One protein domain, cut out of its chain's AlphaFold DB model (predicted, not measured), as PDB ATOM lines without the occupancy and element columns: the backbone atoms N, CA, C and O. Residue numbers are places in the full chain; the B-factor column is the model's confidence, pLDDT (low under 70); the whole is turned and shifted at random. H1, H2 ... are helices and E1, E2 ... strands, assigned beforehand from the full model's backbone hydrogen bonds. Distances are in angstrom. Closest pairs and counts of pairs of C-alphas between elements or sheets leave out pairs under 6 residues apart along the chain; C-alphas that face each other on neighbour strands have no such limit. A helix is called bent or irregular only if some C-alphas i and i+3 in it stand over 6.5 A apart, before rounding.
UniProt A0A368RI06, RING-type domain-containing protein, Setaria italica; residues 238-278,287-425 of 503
ATOM      1  N   MET A 238       2.536  61.221  66.443       44.75
ATOM      2  CA  MET A 238       3.049  60.334  67.490       44.75
ATOM      3  C   MET A 238       4.478  60.728  67.873       44.75
ATOM      4  O   MET A 238       5.342  60.893  67.013       44.75
ATOM      5  N   ALA A 239       4.751  60.850  69.174       46.06
ATOM      6  CA  ALA A 239       6.107  61.032  69.677       46.06
ATOM      7  C   ALA A 239       6.909  59.736  69.466       46.06
ATOM      8  O   ALA A 239       6.877  58.825  70.296       46.06
ATOM      9  N   LEU A 240       7.583  59.640  68.317       47.66
ATOM     10  CA  LEU A 240       8.432  58.507  67.978       47.66
ATOM     11  C   LEU A 240       9.752  58.586  68.754       47.66
ATOM     12  O   LEU A 240      10.493  59.564  68.643       47.66
ATOM     13  N   VAL A 241      10.067  57.548  69.524       49.09
ATOM     14  CA  VAL A 241      11.353  57.411  70.222       49.09
ATOM     15  C   VAL A 241      12.239  56.439  69.440       49.09
ATOM     16  O   VAL A 241      11.768  55.422  68.930       49.09
ATOM     17  N   ALA A 242      13.533  56.738  69.326       40.50
ATOM     18  CA  ALA A 242      14.498  55.794  68.768       40.50
ATOM     19  C   ALA A 242      14.671  54.618  69.739       40.50
ATOM     20  O   ALA A 242      14.938  54.841  70.925       40.50
ATOM     21  N   ALA A 243      14.528  53.377  69.266       44.69
ATOM     22  CA  ALA A 243      14.841  52.241  70.124       44.69
ATOM     23  C   ALA A 243      16.355  52.231  70.427       44.69
ATOM     24  O   ALA A 243      17.154  52.761  69.647       44.69
ATOM     25  N   PRO A 244      16.775  51.687  71.581       42.94
ATOM     26  CA  PRO A 244      18.186  51.640  71.939       42.94
ATOM     27  C   PRO A 244      18.997  50.855  70.899       42.94
ATOM     28  O   PRO A 244      18.557  49.821  70.404       42.94
ATOM     29  N   ALA A 245      20.197  51.349  70.584       32.84
ATOM     30  CA  ALA A 245      21.113  50.689  69.661       32.84
ATOM     31  C   ALA A 245      21.674  49.395  70.279       32.84
ATOM     32  O   ALA A 245      22.276  49.433  71.355       32.84
ATOM     33  N   GLY A 246      21.515  48.273  69.573       44.19
ATOM     34  CA  GLY A 246      22.023  46.954  69.955       44.19
ATOM     35  C   GLY A 246      20.932  45.883  70.055       44.19
ATOM     36  O   GLY A 246      19.751  46.193  70.199       44.19
ATOM     37  N   LEU A 247      21.340  44.610  70.003       41.44
ATOM     38  CA  LEU A 247      20.541  43.450  70.421       41.44
ATOM     39  C   LEU A 247      19.704  43.802  71.655       41.44
ATOM     40  O   LEU A 247      20.269  44.047  72.723       41.44
ATOM     41  N   ILE A 248      18.374  43.791  71.522       52.38
ATOM     42  CA  ILE A 248      17.483  44.004  72.665       52.38
ATOM     43  C   ILE A 248      17.521  42.741  73.530       52.38
ATOM     44  O   ILE A 248      16.701  41.829  73.413       52.38
ATOM     45  N   VAL A 249      18.562  42.647  74.350       52.53
ATOM     46  CA  VAL A 249      18.682  41.656  75.411       52.53
ATOM     47  C   VAL A 249      17.668  42.034  76.489       52.53
ATOM     48  O   VAL A 249      17.477  43.225  76.735       52.53
ATOM     49  N   PRO A 250      17.012  41.049  77.128       58.12
ATOM     50  CA  PRO A 250      16.167  41.309  78.273       58.12
ATOM     51  C   PRO A 250      16.874  42.202  79.300       58.12
ATOM     52  O   PRO A 250      17.831  41.763  79.939       58.12
ATOM     53  N   ASP A 251      16.422  43.444  79.453       62.81
ATOM     54  CA  ASP A 251      16.971  44.360  80.446       62.81
ATOM     55  C   ASP A 251      16.385  43.986  81.812       62.81
ATOM     56  O   ASP A 251      15.217  44.246  82.111       62.81
ATOM     57  N   GLY A 252      17.203  43.347  82.652       73.31
ATOM     58  CA  GLY A 252      16.852  42.996  84.029       73.31
ATOM     59  C   GLY A 252      16.724  41.497  84.303       73.31
ATOM     60  O   GLY A 252      17.205  40.642  83.562       73.31
ATOM     61  N   VAL A 253      16.104  41.166  85.437       83.94
ATOM     62  CA  VAL A 253      15.932  39.790  85.917       83.94
ATOM     63  C   VAL A 253      14.640  39.205  85.350       83.94
ATOM     64  O   VAL A 253      13.562  39.779  85.518       83.94
ATOM     65  N   SER A 254      14.727  38.041  84.704       86.62
ATOM     66  CA  SER A 254      13.562  37.324  84.171       86.62
ATOM     67  C   SER A 254      12.596  36.896  85.283       86.62
ATOM     68  O   SER A 254      13.006  36.225  86.233       86.62
ATOM     69  N   LEU A 255      11.303  37.185  85.128       88.25
ATOM     70  CA  LEU A 255      10.236  36.856  86.084       88.25
ATOM     71  C   LEU A 255       9.668  35.434  85.894       88.25
ATOM     72  O   LEU A 255       8.457  35.211  85.979       88.25
ATOM     73  N   GLY A 256      10.549  34.465  85.632       86.00
ATOM     74  CA  GLY A 256      10.211  33.057  85.419       86.00
ATOM     75  C   GLY A 256      10.413  32.570  83.976       86.00
ATOM     76  O   GLY A 256      10.979  33.290  83.150       86.00
ATOM     77  N   PRO A 257       9.995  31.324  83.676       88.88
ATOM     78  CA  PRO A 257      10.104  30.759  82.335       88.88
ATOM     79  C   PRO A 257       9.164  31.463  81.341       88.88
ATOM     80  O   PRO A 257       8.186  32.094  81.766       88.88
ATOM     81  N   PRO A 258       9.410  31.325  80.022       91.38
ATOM     82  CA  PRO A 258       8.478  31.787  79.000       91.38
ATOM     83  C   PRO A 258       7.084  31.199  79.218       91.38
ATOM     84  O   PRO A 258       6.922  30.008  79.486       91.38
ATOM     85  N   ARG A 259       6.069  32.051  79.112       94.25
ATOM     86  CA  ARG A 259       4.664  31.670  79.247       94.25
ATOM     87  C   ARG A 259       4.090  31.405  77.878       94.25
ATOM     88  O   ARG A 259       4.382  32.157  76.961       94.25
ATOM     89  N   PHE A 260       3.243  30.395  77.771       95.88
ATOM     90  CA  PHE A 260       2.555  30.064  76.535       95.88
ATOM     91  C   PHE A 260       1.043  30.142  76.724       95.88
ATOM     92  O   PHE A 260       0.522  29.678  77.739       95.88
ATOM     93  N   ALA A 261       0.341  30.642  75.712       97.25
ATOM     94  CA  ALA A 261      -1.106  30.536  75.595       97.25
ATOM     95  C   ALA A 261      -1.517  30.366  74.126       97.25
ATOM     96  O   ALA A 261      -0.767  30.703  73.210       97.25
ATOM     97  N   ALA A 262      -2.721  29.838  73.912       97.12
ATOM     98  CA  ALA A 262      -3.349  29.753  72.600       97.12
ATOM     99  C   ALA A 262      -4.834  30.096  72.709       97.12
ATOM    100  O   ALA A 262      -5.511  29.655  73.640       97.12
ATOM    101  N   VAL A 263      -5.331  30.870  71.747       97.00
ATOM    102  CA  VAL A 263      -6.729  31.285  71.638       97.00
ATOM    103  C   VAL A 263      -7.162  31.114  70.189       97.00
ATOM    104  O   VAL A 263      -6.690  31.824  69.302       97.00
ATOM    105  N   LYS A 264      -8.083  30.174  69.944       95.56
ATOM    106  CA  LYS A 264      -8.522  29.796  68.590       95.56
ATOM    107  C   LYS A 264      -7.311  29.493  67.687       95.56
ATOM    108  O   LYS A 264      -6.477  28.677  68.057       95.56
ATOM    109  N   ASN A 265      -7.210  30.172  66.549       95.31
ATOM    110  CA  ASN A 265      -6.136  30.070  65.566       95.31
ATOM    111  C   ASN A 265      -4.905  30.935  65.904       95.31
ATOM    112  O   ASN A 265      -4.013  31.073  65.072       95.31
ATOM    113  N   THR A 266      -4.838  31.525  67.099       97.50
ATOM    114  CA  THR A 266      -3.684  32.308  67.561       97.50
ATOM    115  C   THR A 266      -2.962  31.603  68.702       97.50
ATOM    116  O   THR A 266      -3.575  30.904  69.514       97.50
ATOM    117  N   ALA A 267      -1.650  31.776  68.785       97.88
ATOM    118  CA  ALA A 267      -0.853  31.333  69.921       97.88
ATOM    119  C   ALA A 267       0.291  32.304  70.171       97.88
ATOM    120  O   ALA A 267       0.644  33.083  69.292       97.88
ATOM    121  N   GLY A 268       0.891  32.263  71.351       97.25
ATOM    122  CA  GLY A 268       2.047  33.103  71.606       97.25
ATOM    123  C   GLY A 268       2.839  32.716  72.834       97.25
ATOM    124  O   GLY A 268       2.337  32.039  73.738       97.25
ATOM    125  N   PHE A 269       4.077  33.191  72.847       95.81
ATOM    126  CA  PHE A 269       4.956  33.168  74.000       95.81
ATOM    127  C   PHE A 269       5.116  34.570  74.577       95.81
ATOM    128  O   PHE A 269       5.210  35.547  73.840       95.81
ATOM    129  N   MET A 270       5.176  34.666  75.904       95.00
ATOM    130  CA  MET A 270       5.473  35.902  76.621       95.00
ATOM    131  C   MET A 270       6.627  35.684  77.593       95.00
ATOM    132  O   MET A 270       6.597  34.778  78.432       95.00
ATOM    133  N   ARG A 271       7.626  36.559  77.518       92.00
ATOM    134  CA  ARG A 271       8.721  36.669  78.485       92.00
ATOM    135  C   ARG A 271       8.654  38.032  79.149       92.00
ATOM    136  O   ARG A 271       8.394  39.030  78.487       92.00
ATOM    137  N   ILE A 272       8.888  38.066  80.456       91.56
ATOM    138  CA  ILE A 272       8.843  39.301  81.239       91.56
ATOM    139  C   ILE A 272      10.137  39.407  82.039       91.56
ATOM    140  O   ILE A 272      10.506  38.460  82.736       91.56
ATOM    141  N   ALA A 273      10.809  40.549  81.949       90.06
ATOM    142  CA  ALA A 273      11.980  40.891  82.745       90.06
ATOM    143  C   ALA A 273      11.727  42.190  83.517       90.06
ATOM    144  O   ALA A 273      11.049  43.090  83.022       90.06
ATOM    145  N   ALA A 274      12.247  42.274  84.741       90.00
ATOM    146  CA  ALA A 274      12.155  43.466  85.576       90.00
ATOM    147  C   ALA A 274      13.549  43.979  85.946       90.00
ATOM    148  O   ALA A 274      14.406  43.207  86.382       90.00
ATOM    149  N   ALA A 275      13.751  45.287  85.830       86.12
ATOM    150  CA  ALA A 275      14.951  45.975  86.281       86.12
ATOM    151  C   ALA A 275      14.608  47.020  87.354       86.12
ATOM    152  O   ALA A 275      13.560  47.674  87.317       86.12
ATOM    153  N   GLU A 276      15.506  47.168  88.323       81.44
ATOM    154  CA  GLU A 276      15.443  48.242  89.318       81.44
ATOM    155  C   GLU A 276      15.931  49.569  88.714       81.44
ATOM    156  O   GLU A 276      16.591  49.593  87.673       81.44
ATOM    157  N   ALA A 277      15.593  50.689  89.359       68.19
ATOM    158  CA  ALA A 277      16.048  52.005  88.919       68.19
ATOM    159  C   ALA A 277      17.584  52.074  88.949       68.19
ATOM    160  O   ALA A 277      18.205  51.782  89.972       68.19
ATOM    161  N   ALA A 278      18.204  52.481  87.839       59.81
ATOM    162  CA  ALA A 278      19.640  52.718  87.809       59.81
ATOM    163  C   ALA A 278      19.996  53.849  88.790       59.81
ATOM    164  O   ALA A 278      19.420  54.933  88.741       59.81
ATOM    165  N   SER A 287      11.380  57.821  86.959       71.56
ATOM    166  CA  SER A 287      10.551  57.443  85.801       71.56
ATOM    167  C   SER A 287      10.391  55.920  85.726       71.56
ATOM    168  O   SER A 287      11.339  55.208  85.382       71.56
ATOM    169  N   ARG A 288       9.203  55.417  86.073       85.81
ATOM    170  CA  ARG A 288       8.846  54.012  85.871       85.81
ATOM    171  C   ARG A 288       8.354  53.811  84.444       85.81
ATOM    172  O   ARG A 288       7.622  54.652  83.929       85.81
ATOM    173  N   GLU A 289       8.717  52.702  83.811       89.06
ATOM    174  CA  GLU A 289       8.248  52.411  82.455       89.06
ATOM    175  C   GLU A 289       8.015  50.927  82.171       89.06
ATOM    176  O   GLU A 289       8.661  50.039  82.735       89.06
ATOM    177  N   ILE A 290       7.087  50.664  81.254       91.19
ATOM    178  CA  ILE A 290       6.838  49.347  80.674       91.19
ATOM    179  C   ILE A 290       7.232  49.407  79.201       91.19
ATOM    180  O   ILE A 290       6.766  50.264  78.460       91.19
ATOM    181  N   VAL A 291       8.080  48.486  78.766       90.44
ATOM    182  CA  VAL A 291       8.497  48.343  77.372       90.44
ATOM    183  C   VAL A 291       7.875  47.071  76.818       90.44
ATOM    184  O   VAL A 291       8.121  45.992  77.353       90.44
ATOM    185  N   VAL A 292       7.097  47.180  75.747       92.12
ATOM    186  CA  VAL A 292       6.493  46.041  75.053       92.12
ATOM    187  C   VAL A 292       7.174  45.856  73.703       92.12
ATOM    188  O   VAL A 292       7.137  46.729  72.842       92.12
ATOM    189  N   LEU A 293       7.788  44.694  73.526       90.00
ATOM    190  CA  LEU A 293       8.323  44.195  72.269       90.00
ATOM    191  C   LEU A 293       7.335  43.161  71.750       90.00
ATOM    192  O   LEU A 293       7.235  42.070  72.308       90.00
ATOM    193  N   TYR A 294       6.569  43.515  70.724       92.25
ATOM    194  CA  TYR A 294       5.512  42.661  70.191       92.25
ATOM    195  C   TYR A 294       5.826  42.251  68.759       92.25
ATOM    196  O   TYR A 294       5.866  43.085  67.856       92.25
ATOM    197  N   ARG A 295       6.062  40.959  68.551       90.94
ATOM    198  CA  ARG A 295       6.383  40.371  67.258       90.94
ATOM    199  C   ARG A 295       5.279  39.405  66.897       90.94
ATOM    200  O   ARG A 295       5.034  38.469  67.652       90.94
ATOM    201  N   TYR A 296       4.625  39.605  65.758       91.44
ATOM    202  CA  TYR A 296       3.635  38.651  65.272       91.44
ATOM    203  C   TYR A 296       3.944  38.148  63.869       91.44
ATOM    204  O   TYR A 296       4.391  38.887  62.991       91.44
ATOM    205  N   THR A 297       3.686  36.859  63.668       92.44
ATOM    206  CA  THR A 297       3.928  36.149  62.412       92.44
ATOM    207  C   THR A 297       2.648  35.456  61.966       92.44
ATOM    208  O   THR A 297       1.985  34.786  62.759       92.44
ATOM    209  N   ARG A 298       2.288  35.613  60.691       92.81
ATOM    210  CA  ARG A 298       1.163  34.891  60.089       92.81
ATOM    211  C   ARG A 298       1.648  33.568  59.521       92.81
ATOM    212  O   ARG A 298       2.674  33.545  58.846       92.81
ATOM    213  N   PHE A 299       0.901  32.504  59.764       93.69
ATOM    214  CA  PHE A 299       1.221  31.147  59.349       93.69
ATOM    215  C   PHE A 299       0.121  30.567  58.462       93.69
ATOM    216  O   PHE A 299      -1.062  30.826  58.673       93.69
ATOM    217  N   SER A 300       0.509  29.721  57.516       92.62
ATOM    218  CA  SER A 300      -0.387  28.860  56.737       92.62
ATOM    219  C   SER A 300       0.183  27.454  56.684       92.62
ATOM    220  O   SER A 300       1.298  27.194  57.147       92.62
ATOM    221  N   ARG A 301      -0.579  26.510  56.134       91.94
ATOM    222  CA  ARG A 301      -0.034  25.208  55.750       91.94
ATOM    223  C   ARG A 301       1.141  25.387  54.792       91.94
ATOM    224  O   ARG A 301       1.134  26.272  53.950       91.94
ATOM    225  N   THR A 302       2.097  24.465  54.852       90.88
ATOM    226  CA  THR A 302       3.195  24.477  53.876       90.88
ATOM    227  C   THR A 302       2.669  24.361  52.442       90.88
ATOM    228  O   THR A 302       1.762  23.556  52.180       90.88
ATOM    229  N   TRP A 303       3.282  25.076  51.494       80.88
ATOM    230  CA  TRP A 303       2.947  24.990  50.065       80.88
ATOM    231  C   TRP A 303       2.952  23.545  49.549       80.88
ATOM    232  O   TRP A 303       2.103  23.137  48.759       80.88
ATOM    233  N   SER A 304       3.871  22.720  50.063       78.94
ATOM    234  CA  SER A 304       3.987  21.306  49.687       78.94
ATOM    235  C   SER A 304       2.803  20.425  50.117       78.94
ATOM    236  O   SER A 304       2.786  19.236  49.798       78.94
ATOM    237  N   GLY A 305       1.853  20.962  50.894       66.38
ATOM    238  CA  GLY A 305       0.724  20.223  51.464       66.38
ATOM    239  C   GLY A 305       1.127  19.192  52.523       66.38
ATOM    240  O   GLY A 305       0.275  18.463  53.032       66.38
ATOM    241  N   ARG A 306       2.419  19.107  52.870       75.56
ATOM    242  CA  ARG A 306       2.923  18.235  53.935       75.56
ATOM    243  C   ARG A 306       2.587  18.803  55.312       75.56
ATOM    244  O   ARG A 306       2.300  19.992  55.457       75.56
ATOM    245  N   ARG A 307       2.650  17.925  56.323       82.00
ATOM    246  CA  ARG A 307       2.522  18.293  57.741       82.00
ATOM    247  C   ARG A 307       3.453  19.458  58.074       82.00
ATOM    248  O   ARG A 307       4.629  19.403  57.719       82.00
ATOM    249  N   GLY A 308       2.922  20.477  58.741       90.81
ATOM    250  CA  GLY A 308       3.673  21.675  59.106       90.81
ATOM    251  C   GLY A 308       2.918  22.971  58.844       90.81
ATOM    252  O   GLY A 308       1.794  22.970  58.330       90.81
ATOM    253  N   VAL A 309       3.591  24.067  59.175       94.25
ATOM    254  CA  VAL A 309       3.192  25.433  58.842       94.25
ATOM    255  C   VAL A 309       4.390  26.202  58.289       94.25
ATOM    256  O   VAL A 309       5.533  25.851  58.583       94.25
ATOM    257  N   GLU A 310       4.134  27.240  57.507       92.44
ATOM    258  CA  GLU A 310       5.135  28.197  57.034       92.44
ATOM    259  C   GLU A 310       4.650  29.630  57.262       92.44
ATOM    260  O   GLU A 310       3.444  29.880  57.312       92.44
ATOM    261  N   ALA A 311       5.585  30.564  57.443       90.44
ATOM    262  CA  ALA A 311       5.250  31.973  57.594       90.44
ATOM    263  C   ALA A 311       4.808  32.554  56.239       90.44
ATOM    264  O   ALA A 311       5.553  32.486  55.264       90.44
ATOM    265  N   CYS A 312       3.608  33.134  56.171       78.06
ATOM    266  CA  CYS A 312       3.023  33.626  54.916       78.06
ATOM    267  C   CYS A 312       3.581  34.978  54.464       78.06
ATOM    268  O   CYS A 312       3.391  35.371  53.316       78.06
ATOM    269  N   ARG A 313       4.172  35.745  55.384       72.94
ATOM    270  CA  ARG A 313       4.550  37.153  55.198       72.94
ATOM    271  C   ARG A 313       5.752  37.500  56.071       72.94
ATOM    272  O   ARG A 313       6.159  36.714  56.927       72.94
ATOM    273  N   ARG A 314       6.276  38.716  55.883       77.44
ATOM    274  CA  ARG A 314       7.229  39.315  56.819       77.44
ATOM    275  C   ARG A 314       6.600  39.382  58.210       77.44
ATOM    276  O   ARG A 314       5.478  39.856  58.380       77.44
ATOM    277  N   THR A 315       7.342  38.899  59.192       85.12
ATOM    278  CA  THR A 315       7.020  39.046  60.607       85.12
ATOM    279  C   THR A 315       6.982  40.528  60.975       85.12
ATOM    280  O   THR A 315       7.928  41.265  60.700       85.12
ATOM    281  N   LYS A 316       5.886  40.968  61.593       86.06
ATOM    282  CA  LYS A 316       5.688  42.358  62.015       86.06
ATOM    283  C   LYS A 316       6.218  42.531  63.429       86.06
ATOM    284  O   LYS A 316       6.036  41.655  64.275       86.06
ATOM    285  N   MET A 317       6.882  43.652  63.677       86.12
ATOM    286  CA  MET A 317       7.544  43.945  64.943       86.12
ATOM    287  C   MET A 317       7.162  45.338  65.423       86.12
ATOM    288  O   MET A 317       7.215  46.298  64.659       86.12
ATOM    289  N   HIS A 318       6.822  45.444  66.700       86.94
ATOM    290  CA  HIS A 318       6.433  46.688  67.343       86.94
ATOM    291  C   HIS A 318       7.222  46.884  68.635       86.94
ATOM    292  O   HIS A 318       7.406  45.940  69.409       86.94
ATOM    293  N   TRP A 319       7.656  48.119  68.872       86.50
ATOM    294  CA  TRP A 319       8.312  48.536  70.103       86.50
ATOM    295  C   TRP A 319       7.486  49.654  70.737       86.50
ATOM    296  O   TRP A 319       7.364  50.736  70.179       86.50
ATOM    297  N   LEU A 320       6.871  49.400  71.887       87.81
ATOM    298  CA  LEU A 320       6.048  50.384  72.587       87.81
ATOM    299  C   LEU A 320       6.651  50.680  73.952       87.81
ATOM    300  O   LEU A 320       7.068  49.766  74.666       87.81
ATOM    301  N   ARG A 321       6.671  51.955  74.324       88.06
ATOM    302  CA  ARG A 321       7.187  52.437  75.598       88.06
ATOM    303  C   ARG A 321       6.076  53.160  76.341       88.06
ATOM    304  O   ARG A 321       5.518  54.138  75.864       88.06
ATOM    305  N   PHE A 322       5.759  52.669  77.524       89.62
ATOM    306  CA  PHE A 322       4.688  53.187  78.356       89.62
ATOM    307  C   PHE A 322       5.279  53.838  79.601       89.62
ATOM    308  O   PHE A 322       5.922  53.159  80.406       89.62
ATOM    309  N   ALA A 323       5.043  55.132  79.781       89.19
ATOM    310  CA  ALA A 323       5.360  55.829  81.016       89.19
ATOM    311  C   ALA A 323       4.349  55.422  82.096       89.19
ATOM    312  O   ALA A 323       3.135  55.568  81.927       89.19
ATOM    313  N   VAL A 324       4.854  54.890  83.210       87.75
ATOM    314  CA  VAL A 324       4.039  54.501  84.363       87.75
ATOM    315  C   VAL A 324       4.016  55.670  85.349       87.75
ATOM    316  O   VAL A 324       5.081  56.072  85.834       87.75
ATOM    317  N   PRO A 325       2.833  56.217  85.679       84.75
ATOM    318  CA  PRO A 325       2.746  57.336  86.604       84.75
ATOM    319  C   PRO A 325       3.220  56.931  88.011       84.75
ATOM    320  O   PRO A 325       3.107  55.761  88.389       84.75
ATOM    321  N   PRO A 326       3.714  57.870  88.840       79.19
ATOM    322  CA  PRO A 326       4.253  57.556  90.167       79.19
ATOM    323  C   PRO A 326       3.262  56.849  91.106       79.19
ATOM    324  O   PRO A 326       3.668  55.992  91.900       79.19
ATOM    325  N   ALA A 327       1.968  57.184  91.007       79.75
ATOM    326  CA  ALA A 327       0.893  56.528  91.756       79.75
ATOM    327  C   ALA A 327       0.513  55.140  91.195       79.75
ATOM    328  O   ALA A 327      -0.158  54.367  91.881       79.75
ATOM    329  N   GLY A 328       0.969  54.822  89.978       78.38
ATOM    330  CA  GLY A 328       0.810  53.555  89.274       78.38
ATOM    331  C   GLY A 328       1.606  52.412  89.893       78.38
ATOM    332  O   GLY A 328       2.814  52.529  90.123       78.38
ATOM    333  N   ASP A 329       0.946  51.273  90.113       84.50
ATOM    334  CA  ASP A 329       1.634  49.997  90.276       84.50
ATOM    335  C   ASP A 329       1.873  49.337  88.906       84.50
ATOM    336  O   ASP A 329       1.107  49.525  87.955       84.50
ATOM    337  N   MET A 330       2.953  48.561  88.796       86.75
ATOM    338  CA  MET A 330       3.368  47.953  87.527       86.75
ATOM    339  C   MET A 330       2.378  46.901  87.010       86.75
ATOM    340  O   MET A 330       2.325  46.675  85.805       86.75
ATOM    341  N   ALA A 331       1.600  46.250  87.883       87.50
ATOM    342  CA  ALA A 331       0.676  45.193  87.480       87.50
ATOM    343  C   ALA A 331      -0.582  45.773  86.819       87.50
ATOM    344  O   ALA A 331      -0.925  45.357  85.712       87.50
ATOM    345  N   SER A 332      -1.215  46.771  87.440       86.12
ATOM    346  CA  SER A 332      -2.361  47.486  86.857       86.12
ATOM    347  C   SER A 332      -1.961  48.221  85.577       86.12
ATOM    348  O   SER A 332      -2.651  48.155  84.564       86.12
ATOM    349  N   SER A 333      -0.779  48.841  85.584       90.69
ATOM    350  CA  SER A 333      -0.229  49.528  84.412       90.69
ATOM    351  C   SER A 333       0.031  48.569  83.244       90.69
ATOM    352  O   SER A 333      -0.214  48.916  82.092       90.69
ATOM    353  N   LEU A 334       0.469  47.335  83.523       92.06
ATOM    354  CA  LEU A 334       0.643  46.304  82.499       92.06
ATOM    355  C   LEU A 334      -0.690  45.875  81.872       92.06
ATOM    356  O   LEU A 334      -0.731  45.608  80.670       92.06
ATOM    357  N   ALA A 335      -1.770  45.814  82.657       90.75
ATOM    358  CA  ALA A 335      -3.103  45.526  82.130       90.75
ATOM    359  C   ALA A 335      -3.551  46.619  81.144       90.75
ATOM    360  O   ALA A 335      -3.918  46.311  80.010       90.75
ATOM    361  N   TRP A 336      -3.399  47.895  81.513       91.62
ATOM    362  CA  TRP A 336      -3.709  49.025  80.628       91.62
ATOM    363  C   TRP A 336      -2.832  49.074  79.375       91.62
ATOM    364  O   TRP A 336      -3.353  49.285  78.279       91.62
ATOM    365  N   ALA A 337      -1.526  48.824  79.511       92.94
ATOM    366  CA  ALA A 337      -0.622  48.710  78.368       92.94
ATOM    367  C   ALA A 337      -1.112  47.624  77.399       92.94
ATOM    368  O   ALA A 337      -1.232  47.871  76.201       92.94
ATOM    369  N   GLY A 338      -1.489  46.459  77.927       92.88
ATOM    370  CA  GLY A 338      -2.063  45.358  77.164       92.88
ATOM    371  C   GLY A 338      -3.346  45.695  76.419       92.88
ATOM    372  O   GLY A 338      -3.474  45.385  75.234       92.88
ATOM    373  N   ALA A 339      -4.286  46.349  77.098       91.56
ATOM    374  CA  ALA A 339      -5.541  46.775  76.494       91.56
ATOM    375  C   ALA A 339      -5.304  47.729  75.313       91.56
ATOM    376  O   ALA A 339      -5.906  47.554  74.255       91.56
ATOM    377  N   SER A 340      -4.358  48.663  75.449       92.19
ATOM    378  CA  SER A 340      -4.040  49.635  74.396       92.19
ATOM    379  C   SER A 340      -3.458  49.021  73.114       92.19
ATOM    380  O   SER A 340      -3.534  49.641  72.057       92.19
ATOM    381  N   LEU A 341      -2.931  47.789  73.144       92.75
ATOM    382  CA  LEU A 341      -2.337  47.153  71.958       92.75
ATOM    383  C   LEU A 341      -3.356  46.890  70.838       92.75
ATOM    384  O   LEU A 341      -2.998  46.891  69.662       92.75
ATOM    385  N   SER A 342      -4.627  46.683  71.192       91.62
ATOM    386  CA  SER A 342      -5.703  46.355  70.248       91.62
ATOM    387  C   SER A 342      -5.928  47.426  69.169       91.62
ATOM    388  O   SER A 342      -5.877  47.087  67.982       91.62
ATOM    389  N   PRO A 343      -6.141  48.709  69.518       88.12
ATOM    390  CA  PRO A 343      -6.227  49.771  68.517       88.12
ATOM    391  C   PRO A 343      -4.874  50.139  67.887       88.12
ATOM    392  O   PRO A 343      -4.873  50.651  66.771       88.12
ATOM    393  N   LEU A 344      -3.748  49.883  68.565       86.75
ATOM    394  CA  LEU A 344      -2.425  50.359  68.139       86.75
ATOM    395  C   LEU A 344      -1.706  49.434  67.150       86.75
ATOM    396  O   LEU A 344      -1.093  49.914  66.199       86.75
ATOM    397  N   ILE A 345      -1.715  48.121  67.401       89.25
ATOM    398  CA  ILE A 345      -0.836  47.174  66.692       89.25
ATOM    399  C   ILE A 345      -1.525  45.885  66.237       89.25
ATOM    400  O   ILE A 345      -0.945  45.136  65.452       89.25
ATOM    401  N   TYR A 346      -2.737  45.582  66.715       90.94
ATOM    402  CA  TYR A 346      -3.406  44.337  66.337       90.94
ATOM    403  C   TYR A 346      -4.121  44.452  64.983       90.94
ATOM    404  O   TYR A 346      -4.931  45.370  64.795       90.94
ATOM    405  N   PRO A 347      -3.906  43.486  64.066       88.31
ATOM    406  CA  PRO A 347      -4.655  43.419  62.818       88.31
ATOM    407  C   PRO A 347      -6.152  43.283  63.105       88.31
ATOM    408  O   PRO A 347      -6.564  42.521  63.986       88.31
ATOM    409  N   GLY A 348      -6.969  44.023  62.348       85.38
ATOM    410  CA  GLY A 348      -8.399  44.221  62.617       85.38
ATOM    411  C   GLY A 348      -9.177  42.926  62.874       85.38
ATOM    412  O   GLY A 348      -9.904  42.836  63.862       85.38
ATOM    413  N   LEU A 349      -8.952  41.902  62.042       87.12
ATOM    414  CA  LEU A 349      -9.656  40.614  62.114       87.12
ATOM    415  C   LEU A 349      -9.333  39.776  63.349       87.12
ATOM    416  O   LEU A 349     -10.136  38.928  63.732       87.12
ATOM    417  N   PHE A 350      -8.174  39.999  63.969       90.06
ATOM    418  CA  PHE A 350      -7.685  39.182  65.082       90.06
ATOM    419  C   PHE A 350      -7.590  39.970  66.389       90.06
ATOM    420  O   PHE A 350      -7.051  39.461  67.369       90.06
ATOM    421  N   ARG A 351      -8.121  41.203  66.447       90.81
ATOM    422  CA  ARG A 351      -8.051  42.063  67.644       90.81
ATOM    423  C   ARG A 351      -8.549  41.363  68.903       90.81
ATOM    424  O   ARG A 351      -7.905  41.447  69.946       90.81
ATOM    425  N   ARG A 352      -9.683  40.661  68.816       92.38
ATOM    426  CA  ARG A 352     -10.267  39.956  69.965       92.38
ATOM    427  C   ARG A 352      -9.398  38.777  70.388       92.38
ATOM    428  O   ARG A 352      -9.074  38.663  71.561       92.38
ATOM    429  N   GLU A 353      -9.011  37.931  69.443       94.88
ATOM    430  CA  GLU A 353      -8.186  36.748  69.674       94.88
ATOM    431  C   GLU A 353      -6.836  37.128  70.300       94.88
ATOM    432  O   GLU A 353      -6.433  36.524  71.292       94.88
ATOM    433  N   LEU A 354      -6.181  38.175  69.791       95.56
ATOM    434  CA  LEU A 354      -4.901  38.667  70.307       95.56
ATOM    435  C   LEU A 354      -5.032  39.365  71.667       95.56
ATOM    436  O   LEU A 354      -4.131  39.260  72.501       95.56
ATOM    437  N   ARG A 355      -6.155  40.041  71.935       94.25
ATOM    438  CA  ARG A 355      -6.456  40.594  73.262       94.25
ATOM    439  C   ARG A 355      -6.653  39.484  74.290       94.25
ATOM    440  O   ARG A 355      -6.051  39.529  75.357       94.25
ATOM    441  N   ASP A 356      -7.445  38.472  73.959       95.31
ATOM    442  CA  ASP A 356      -7.686  37.329  74.842       95.31
ATOM    443  C   ASP A 356      -6.383  36.536  75.073       95.31
ATOM    444  O   ASP A 356      -6.101  36.101  76.193       95.31
ATOM    445  N   LEU A 357      -5.547  36.412  74.033       97.00
ATOM    446  CA  LEU A 357      -4.210  35.828  74.115       97.00
ATOM    447  C   LEU A 357      -3.317  36.614  75.083       97.00
ATOM    448  O   LEU A 357      -2.703  36.012  75.966       97.00
ATOM    449  N   TRP A 358      -3.271  37.944  74.960       95.62
ATOM    450  CA  TRP A 358      -2.538  38.804  75.889       95.62
ATOM    451  C   TRP A 358      -3.008  38.603  77.330       95.62
ATOM    452  O   TRP A 358      -2.181  38.355  78.207       95.62
ATOM    453  N   SER A 359      -4.319  38.646  77.578       93.25
ATOM    454  CA  SER A 359      -4.889  38.448  78.914       93.25
ATOM    455  C   SER A 359      -4.483  37.098  79.509       93.25
ATOM    456  O   SER A 359      -4.077  37.034  80.669       93.25
ATOM    457  N   GLY A 360      -4.500  36.027  78.707       93.62
ATOM    458  CA  GLY A 360      -4.029  34.703  79.125       93.62
ATOM    459  C   GLY A 360      -2.538  34.667  79.486       93.62
ATOM    460  O   GLY A 360      -2.157  34.055  80.484       93.62
ATOM    461  N   LEU A 361      -1.691  35.353  78.714       94.44
ATOM    462  CA  LEU A 361      -0.240  35.417  78.936       94.44
ATOM    463  C   LEU A 361       0.147  36.300  80.138       94.44
ATOM    464  O   LEU A 361       1.061  35.966  80.907       94.44
ATOM    465  N   ALA A 362      -0.552  37.422  80.314       91.75
ATOM    466  CA  ALA A 362      -0.272  38.426  81.335       91.75
ATOM    467  C   ALA A 362      -0.874  38.069  82.703       91.75
ATOM    468  O   ALA A 362      -0.279  38.423  83.726       91.75
ATOM    469  N   ALA A 363      -1.984  37.321  82.755       88.00
ATOM    470  CA  ALA A 363      -2.695  36.991  83.994       88.00
ATOM    471  C   ALA A 363      -1.789  36.480  85.134       88.00
ATOM    472  O   ALA A 363      -1.923  36.990  86.251       88.00
ATOM    473  N   PRO A 364      -0.812  35.573  84.916       84.62
ATOM    474  CA  PRO A 364       0.071  35.132  85.996       84.62
ATOM    475  C   PRO A 364       0.992  36.237  86.540       84.62
ATOM    476  O   PRO A 364       1.435  36.153  87.677       84.62
ATOM    477  N   ALA A 365       1.304  37.281  85.761       79.88
ATOM    478  CA  ALA A 365       2.109  38.415  86.234       79.88
ATOM    479  C   ALA A 365       1.261  39.387  87.049       79.88
ATOM    480  O   ALA A 365       1.708  39.845  88.097       79.88
ATOM    481  N   VAL A 366       0.044  39.655  86.575       79.31
ATOM    482  CA  VAL A 366      -0.879  40.605  87.200       79.31
ATOM    483  C   VAL A 366      -1.428  40.056  88.523       79.31
ATOM    484  O   VAL A 366      -1.527  40.786  89.501       79.31
ATOM    485  N   THR A 367      -1.731  38.756  88.594       73.50
ATOM    486  CA  THR A 367      -2.418  38.157  89.756       73.50
ATOM    487  C   THR A 367      -1.489  37.587  90.828       73.50
ATOM    488  O   THR A 367      -1.848  37.585  92.003       73.50
ATOM    489  N   ALA A 368      -0.295  37.102  90.466       63.03
ATOM    490  CA  ALA A 368       0.566  36.361  91.395       63.03
ATOM    491  C   ALA A 368       1.583  37.234  92.153       63.03
ATOM    492  O   ALA A 368       2.510  36.689  92.748       63.03
ATOM    493  N   ALA A 369       1.459  38.568  92.093       64.69
ATOM    494  CA  ALA A 369       2.470  39.507  92.594       64.69
ATOM    495  C   ALA A 369       3.895  39.151  92.112       64.69
ATOM    496  O   ALA A 369       4.879  39.327  92.828       64.69
ATOM    497  N   ALA A 370       4.002  38.607  90.893       76.56
ATOM    498  CA  ALA A 370       5.270  38.138  90.338       76.56
ATOM    499  C   ALA A 370       6.219  39.298  90.000       76.56
ATOM    500  O   ALA A 370       7.414  39.081  89.814       76.56
ATOM    501  N   ILE A 371       5.680  40.519  89.901       83.56
ATOM    502  CA  ILE A 371       6.441  41.734  89.630       83.56
ATOM    503  C   ILE A 371       6.975  42.292  90.960       83.56
ATOM    504  O   ILE A 371       6.180  42.586  91.857       83.56
ATOM    505  N   PRO A 372       8.301  42.468  91.108       82.62
ATOM    506  CA  PRO A 372       8.885  43.060  92.306       82.62
ATOM    507  C   PRO A 372       8.366  44.488  92.554       82.62
ATOM    508  O   PRO A 372       8.288  45.275  91.611       82.62
ATOM    509  N   PRO A 373       8.090  44.887  93.810       76.56
ATOM    510  CA  PRO A 373       7.559  46.220  94.123       76.56
ATOM    511  C   PRO A 373       8.550  47.364  93.842       76.56
ATOM    512  O   PRO A 373       8.136  48.512  93.709       76.56
ATOM    513  N   GLY A 374       9.851  47.062  93.759       77.56
ATOM    514  CA  GLY A 374      10.912  48.014  93.407       77.56
ATOM    515  C   GLY A 374      11.232  48.085  91.911       77.56
ATOM    516  O   GLY A 374      12.169  48.785  91.531       77.56
ATOM    517  N   ALA A 375      10.497  47.360  91.060       84.12
ATOM    518  CA  ALA A 375      10.729  47.377  89.621       84.12
ATOM    519  C   ALA A 375      10.457  48.779  89.058       84.12
ATOM    520  O   ALA A 375       9.349  49.306  89.169       84.12
ATOM    521  N   ALA A 376      11.479  49.379  88.452       86.25
ATOM    522  CA  ALA A 376      11.361  50.662  87.767       86.25
ATOM    523  C   ALA A 376      11.118  50.476  86.268       86.25
ATOM    524  O   ALA A 376      10.497  51.317  85.632       86.25
ATOM    525  N   ARG A 377      11.583  49.363  85.701       87.50
ATOM    526  CA  ARG A 377      11.401  49.031  84.292       87.50
ATOM    527  C   ARG A 377      10.897  47.604  84.170       87.50
ATOM    528  O   ARG A 377      11.470  46.697  84.772       87.50
ATOM    529  N   LEU A 378       9.843  47.408  83.385       90.81
ATOM    530  CA  LEU A 378       9.338  46.090  83.014       90.81
ATOM    531  C   LEU A 378       9.441  45.930  81.502       90.81
ATOM    532  O   LEU A 378       8.838  46.700  80.765       90.81
ATOM    533  N   GLN A 379      10.176  44.931  81.037       90.50
ATOM    534  CA  GLN A 379      10.244  44.602  79.621       90.50
ATOM    535  C   GLN A 379       9.427  43.344  79.347       90.50
ATOM    536  O   GLN A 379       9.628  42.304  79.978       90.50
ATOM    537  N   VAL A 380       8.498  43.450  78.408       92.75
ATOM    538  CA  VAL A 380       7.563  42.402  78.013       92.75
ATOM    539  C   VAL A 380       7.835  42.067  76.560       92.75
ATOM    540  O   VAL A 380       7.664  42.905  75.683       92.75
ATOM    541  N   VAL A 381       8.267  40.839  76.308       92.06
ATOM    542  CA  VAL A 381       8.563  40.333  74.969       92.06
ATOM    543  C   VAL A 381       7.490  39.330  74.595       92.06
ATOM    544  O   VAL A 381       7.313  38.339  75.308       92.06
ATOM    545  N   VAL A 382       6.777  39.588  73.503       94.75
ATOM    546  CA  VAL A 382       5.695  38.742  73.003       94.75
ATOM    547  C   VAL A 382       6.005  38.294  71.584       94.75
ATOM    548  O   VAL A 382       6.222  39.118  70.701       94.75
ATOM    549  N   ASP A 383       5.973  36.982  71.391       94.94
ATOM    550  CA  ASP A 383       6.129  36.309  70.108       94.94
ATOM    551  C   ASP A 383       4.806  35.604  69.785       94.94
ATOM    552  O   ASP A 383       4.492  34.566  70.370       94.94
ATOM    553  N   ALA A 384       3.995  36.201  68.913       96.75
ATOM    554  CA  ALA A 384       2.652  35.745  68.569       96.75
ATOM    555  C   ALA A 384       2.588  35.137  67.158       96.75
ATOM    556  O   ALA A 384       3.242  35.584  66.217       96.75
ATOM    557  N   GLY A 385       1.759  34.113  67.001       96.31
ATOM    558  CA  GLY A 385       1.463  33.449  65.741       96.31
ATOM    559  C   GLY A 385      -0.028  33.494  65.448       96.31
ATOM    560  O   GLY A 385      -0.844  33.268  66.342       96.31
ATOM    561  N   ILE A 386      -0.373  33.773  64.194       95.50
ATOM    562  CA  ILE A 386      -1.746  33.759  63.684       95.50
ATOM    563  C   ILE A 386      -1.796  32.749  62.544       95.50
ATOM    564  O   ILE A 386      -1.234  32.995  61.480       95.50
ATOM    565  N   LEU A 387      -2.439  31.607  62.764       94.88
ATOM    566  CA  LEU A 387      -2.655  30.596  61.734       94.88
ATOM    567  C   LEU A 387      -3.884  30.968  60.904       94.88
ATOM    568  O   LEU A 387      -4.914  31.329  61.478       94.88
ATOM    569  N   ARG A 388      -3.803  30.830  59.579       91.56
ATOM    570  CA  ARG A 388      -4.963  30.985  58.692       91.56
ATOM    571  C   ARG A 388      -6.150  30.158  59.168       91.56
ATOM    572  O   ARG A 388      -5.979  29.017  59.617       91.56
ATOM    573  N   ARG A 389      -7.358  30.717  59.100       90.31
ATOM    574  CA  ARG A 389      -8.553  30.068  59.665       90.31
ATOM    575  C   ARG A 389      -8.870  28.747  58.973       90.31
ATOM    576  O   ARG A 389      -9.273  27.802  59.649       90.31
ATOM    577  N   GLU A 390      -8.622  28.651  57.673       89.56
ATOM    578  CA  GLU A 390      -8.821  27.442  56.861       89.56
ATOM    579  C   GLU A 390      -7.825  26.339  57.243       89.56
ATOM    580  O   GLU A 390      -8.106  25.145  57.127       89.56
ATOM    581  N   ASP A 391      -6.660  26.739  57.750       91.81
ATOM    582  CA  ASP A 391      -5.598  25.840  58.174       91.81
ATOM    583  C   ASP A 391      -5.675  25.468  59.654       91.81
ATOM    584  O   ASP A 391      -4.858  24.671  60.120       91.81
ATOM    585  N   HIS A 392      -6.655  25.984  60.398       93.56
ATOM    586  CA  HIS A 392      -6.765  25.782  61.834       93.56
ATOM    587  C   HIS A 392      -7.079  24.322  62.199       93.56
ATOM    588  O   HIS A 392      -8.227  23.886  62.283       93.56
ATOM    589  N   THR A 393      -6.021  23.559  62.473       94.62
ATOM    590  CA  THR A 393      -6.079  22.196  63.005       94.62
ATOM    591  C   THR A 393      -5.159  22.068  64.212       94.62
ATOM    592  O   THR A 393      -4.148  22.761  64.309       94.62
ATOM    593  N   ALA A 394      -5.472  21.150  65.130       95.12
ATOM    594  CA  ALA A 394      -4.643  20.924  66.318       95.12
ATOM    595  C   ALA A 394      -3.187  20.567  65.960       95.12
ATOM    596  O   ALA A 394      -2.254  21.028  66.609       95.12
ATOM    597  N   GLU A 395      -2.996  19.789  64.892       95.06
ATOM    598  CA  GLU A 395      -1.673  19.415  64.392       95.06
ATOM    599  C   GLU A 395      -0.876  20.638  63.912       95.06
ATOM    600  O   GLU A 395       0.290  20.803  64.263       95.06
ATOM    601  N   ARG A 396      -1.507  21.537  63.151       94.94
ATOM    602  CA  ARG A 396      -0.844  22.751  62.653       94.94
ATOM    603  C   ARG A 396      -0.618  23.787  63.740       94.94
ATOM    604  O   ARG A 396       0.407  24.454  63.708       94.94
ATOM    605  N   MET A 397      -1.505  23.878  64.728       96.81
ATOM    606  CA  MET A 397      -1.271  24.698  65.919       96.81
ATOM    607  C   MET A 397      -0.031  24.232  66.690       96.81
ATOM    608  O   MET A 397       0.723  25.066  67.183       96.81
ATOM    609  N   GLU A 398       0.228  22.922  66.756       96.44
ATOM    610  CA  GLU A 398       1.444  22.388  67.382       96.44
ATOM    611  C   GLU A 398       2.699  22.676  66.548       96.44
ATOM    612  O   GLU A 398       3.734  23.065  67.084       96.44
ATOM    613  N   HIS A 399       2.605  22.574  65.222       96.19
ATOM    614  CA  HIS A 399       3.691  23.015  64.346       96.19
ATOM    615  C   HIS A 399       3.965  24.520  64.468       96.19
ATOM    616  O   HIS A 399       5.125  24.925  64.508       96.19
ATOM    617  N   MET A 400       2.918  25.342  64.575       96.38
ATOM    618  CA  MET A 400       3.042  26.780  64.804       96.38
ATOM    619  C   MET A 400       3.670  27.080  66.163       96.38
ATOM    620  O   MET A 400       4.517  27.961  66.244       96.38
ATOM    621  N   ARG A 401       3.322  26.333  67.219       96.94
ATOM    622  CA  ARG A 401       4.012  26.425  68.514       96.94
ATOM    623  C   ARG A 401       5.512  26.196  68.344       96.94
ATOM    624  O   ARG A 401       6.276  27.032  68.808       96.94
ATOM    625  N   GLY A 402       5.920  25.111  67.684       95.81
ATOM    626  CA  GLY A 402       7.340  24.818  67.457       95.81
ATOM    627  C   GLY A 402       8.049  25.936  66.688       95.81
ATOM    628  O   GLY A 402       9.098  26.406  67.113       95.81
ATOM    629  N   ALA A 403       7.425  26.448  65.623       94.81
ATOM    630  CA  ALA A 403       7.960  27.587  64.878       94.81
ATOM    631  C   ALA A 403       8.075  28.860  65.742       94.81
ATOM    632  O   ALA A 403       9.040  29.608  65.617       94.81
ATOM    633  N   LEU A 404       7.118  29.111  66.641       94.88
ATOM    634  CA  LEU A 404       7.183  30.228  67.585       94.88
ATOM    635  C   LEU A 404       8.275  30.042  68.648       94.88
ATOM    636  O   LEU A 404       8.859  31.033  69.077       94.88
ATOM    637  N   GLU A 405       8.563  28.809  69.075       93.69
ATOM    638  CA  GLU A 405       9.687  28.516  69.976       93.69
ATOM    639  C   GLU A 405      11.029  28.837  69.313       93.69
ATOM    640  O   GLU A 405      11.881  29.466  69.946       93.69
ATOM    641  N   ASP A 406      11.184  28.481  68.035       91.50
ATOM    642  CA  ASP A 406      12.365  28.825  67.237       91.50
ATOM    643  C   ASP A 406      12.506  30.351  67.109       91.50
ATOM    644  O   ASP A 406      13.544  30.909  67.469       91.50
ATOM    645  N   ILE A 407      11.427  31.040  66.712       88.38
ATOM    646  CA  ILE A 407      11.372  32.508  66.593       88.38
ATOM    647  C   ILE A 407      11.714  33.181  67.927       88.38
ATOM    648  O   ILE A 407      12.498  34.128  67.963       88.38
ATOM    649  N   MET A 408      11.171  32.707  69.051       87.19
ATOM    650  CA  MET A 408      11.454  33.248  70.387       87.19
ATOM    651  C   MET A 408      12.952  33.188  70.739       87.19
ATOM    652  O   MET A 408      13.444  34.054  71.474       87.19
ATOM    653  N   GLY A 409      13.665  32.176  70.235       80.81
ATOM    654  CA  GLY A 409      15.113  32.026  70.381       80.81
ATOM    655  C   GLY A 409      15.931  32.996  69.525       80.81
ATOM    656  O   GLY A 409      17.113  33.204  69.803       80.81
ATOM    657  N   GLU A 410      15.321  33.617  68.517       82.81
ATOM    658  CA  GLU A 410      15.971  34.619  67.685       82.81
ATOM    659  C   GLU A 410      16.165  35.939  68.437       82.81
ATOM    660  O   GLU A 410      15.360  36.372  69.268       82.81
ATOM    661  N   ALA A 411      17.263  36.603  68.098       75.06
ATOM    662  CA  ALA A 411      17.529  37.974  68.492       75.06
ATOM    663  C   ALA A 411      16.459  38.929  67.950       75.06
ATOM    664  O   ALA A 411      15.966  38.731  66.845       75.06
ATOM    665  N   TRP A 412      16.168  40.002  68.687       73.62
ATOM    666  CA  TRP A 412      15.344  41.105  68.190       73.62
ATOM    667  C   TRP A 412      16.168  42.016  67.262       73.62
ATOM    668  O   TRP A 412      17.176  42.558  67.722       73.62
ATOM    669  N   PRO A 413      15.774  42.180  65.980       67.56
ATOM    670  CA  PRO A 413      16.412  43.102  65.042       67.56
ATOM    671  C   PRO A 413      16.570  44.536  65.553       67.56
ATOM    672  O   PRO A 413      15.659  45.101  66.154       67.56
ATOM    673  N   GLU A 414      17.702  45.150  65.210       57.69
ATOM    674  CA  GLU A 414      18.072  46.512  65.615       57.69
ATOM    675  C   GLU A 414      17.409  47.623  64.779       57.69
ATOM    676  O   GLU A 414      17.585  48.780  65.120       57.69
ATOM    677  N   TYR A 415      16.699  47.321  63.679       53.50
ATOM    678  CA  TYR A 415      16.421  48.320  62.625       53.50
ATOM    679  C   TYR A 415      14.948  48.743  62.439       53.50
ATOM    680  O   TYR A 415      14.674  49.644  61.655       53.50
ATOM    681  N   TYR A 416      13.982  48.157  63.156       52.56
ATOM    682  CA  TYR A 416      12.566  48.542  63.016       52.56
ATOM    683  C   TYR A 416      12.080  49.287  64.261       52.56
ATOM    684  O   TYR A 416      11.940  48.708  65.339       52.56
ATOM    685  N   HIS A 417      11.859  50.595  64.119       48.34
ATOM    686  CA  HIS A 417      11.506  51.491  65.219       48.34
ATOM    687  C   HIS A 417      10.261  52.310  64.878       48.34
ATOM    688  O   HIS A 417      10.358  53.474  64.505       48.34
ATOM    689  N   VAL A 418       9.074  51.736  65.069       52.22
ATOM    690  CA  VAL A 418       7.922  52.570  65.440       52.22
ATOM    691  C   VAL A 418       7.852  52.522  66.955       52.22
ATOM    692  O   VAL A 418       7.173  51.675  67.524       52.22
ATOM    693  N   GLY A 419       8.673  53.357  67.592       57.91
ATOM    694  CA  GLY A 419       8.708  53.514  69.036       57.91
ATOM    695  C   GLY A 419       7.641  54.469  69.506       57.91
ATOM    696  O   GLY A 419       7.855  55.665  69.400       57.91
ATOM    697  N   MET A 420       6.514  53.984  70.014       70.50
ATOM    698  CA  MET A 420       5.482  54.873  70.560       70.50
ATOM    699  C   MET A 420       5.751  55.132  72.038       70.50
ATOM    700  O   MET A 420       5.865  54.171  72.800       70.50
ATOM    701  N   GLU A 421       5.814  56.398  72.450       79.81
ATOM    702  CA  GLU A 421       5.731  56.763  73.865       79.81
ATOM    703  C   GLU A 421       4.286  57.083  74.250       79.81
ATOM    704  O   GLU A 421       3.639  57.939  73.649       79.81
ATOM    705  N   LEU A 422       3.772  56.355  75.239       84.94
ATOM    706  CA  LEU A 422       2.390  56.446  75.695       84.94
ATOM    707  C   LEU A 422       2.365  56.661  77.204       84.94
ATOM    708  O   LEU A 422       3.056  55.976  77.956       84.94
ATOM    709  N   ASN A 423       1.537  57.587  77.664       85.94
ATOM    710  CA  ASN A 423       1.304  57.798  79.085       85.94
ATOM    711  C   ASN A 423       0.176  56.871  79.539       85.94
ATOM    712  O   ASN A 423      -0.871  56.826  78.901       85.94
ATOM    713  N   LEU A 424       0.377  56.106  80.612       88.00
ATOM    714  CA  LEU A 424      -0.686  55.257  81.152       88.00
ATOM    715  C   LEU A 424      -1.586  56.032  82.126       88.00
ATOM    716  O   LEU A 424      -1.130  57.004  82.734       88.00
ATOM    717  N   PRO A 425      -2.852  55.600  82.297       84.81
ATOM    718  CA  PRO A 425      -3.747  56.167  83.300       84.81
ATOM    719  C   PRO A 425      -3.122  56.178  84.698       84.81
ATOM    720  O   PRO A 425      -2.375  55.274  85.066       84.81
TER     721      PRO A 425
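What this domain is: This is residues 238 to 278 and 287 to 425 of the 503 residues of the protein "RING-type domain-containing protein" of Setaria italica (UniProt A0A368RI06). A long, twisted sheet of seven strands has the helical hairpin of H1 and H2 over one face, while at one end the sheet curls round H3 on the opposite face. The long strands E3 and E6 run side by side through the middle, with E2 and the short E1 beyond E6, and E4, E5 and then E7 beyond E3. The printed part has 180 residues with three named helices and seven named strands; along the chain, strands E1 to E5 come first, then the helices H1 and H2, then strand E6, helix H3 and strand E7; the class is mixed, helices and strands, and the branched sheet has both parallel and antiparallel neighbour pairs, with E3 having three neighbours, E4, E5 and E6. The whole is compact, with a radius of gyration of the C-alphas of 16.3 A, and elongated, spanning 53 by 34 by 28 A.

Where its parts are: The longest strand is E3, residues 288 to 301, 42.6 A, from C-alpha 288 at (8.846, 54.012, 85.871). E6 is residues 375 to 387, 35.2 A; E2 266 to 276, 33.1 A; E5 316 to 324, 25.5 A. E1 is residues 259 to 263, E4 309 to 311 and E7 419 to 423, ending at C-alpha 423 (1.304, 57.798, 79.085). H1 is residues 330 to 344, 20.4 A; H2 348 to 367, 28.4 A; H3 394 to 409, 23.0 A. H2 is irregular, with C-alphas 349 and 352 7.9 A apart, and has a kink of 39 degrees near residue 361.

How they stand to each other: E3 and E6 are parallel at 11 degrees, with N 293 and O 380 2.8 A apart. On the other side of E3 are E5, antiparallel (N 292 and O 320, 2.8 A), and E4, antiparallel in a hairpin (N 300 and O 310, 2.9 A). E7 is parallel to E5 (N 321 and O 420, 2.8 A). E2 is antiparallel to E6 (N 271 and O 381, 2.9 A) and forms a hairpin with E1 (N 261 and O 268, 3.1 A). H1 and H2 touch, closest at the C-alphas of Ala 331 and Val 366, 4.9 A, at a shallow tilt of 6 degrees, opposite ways. They are on the same face, at heights over the sheet of 9.0 A and 8.4 A. H3 is on the opposite face, its C-alpha of His 399 6.0 A from that of Val 309 in E4. Every O i to N i+4 pair is within hydrogen-bond range in H3, 8 of 11 in H1 and 12 of 16 in H2.

The domain as a whole: The C-alphas farthest apart are those of Ser 304 and Ala 327, 55.0 A. Residues 279 to 286 are not printed, and C-alphas 278 and 287 are 10.4 A apart across this cut. Of the links printed whole, none is long. Residues 238 to 258 have no named element; 253 to 254 pair antiparallel with 273 to 274 of E2. Mean pLDDT of the printed part is 83.8, and it is under 70 for 26 residues, among them 238 to 251 and 413 to 419.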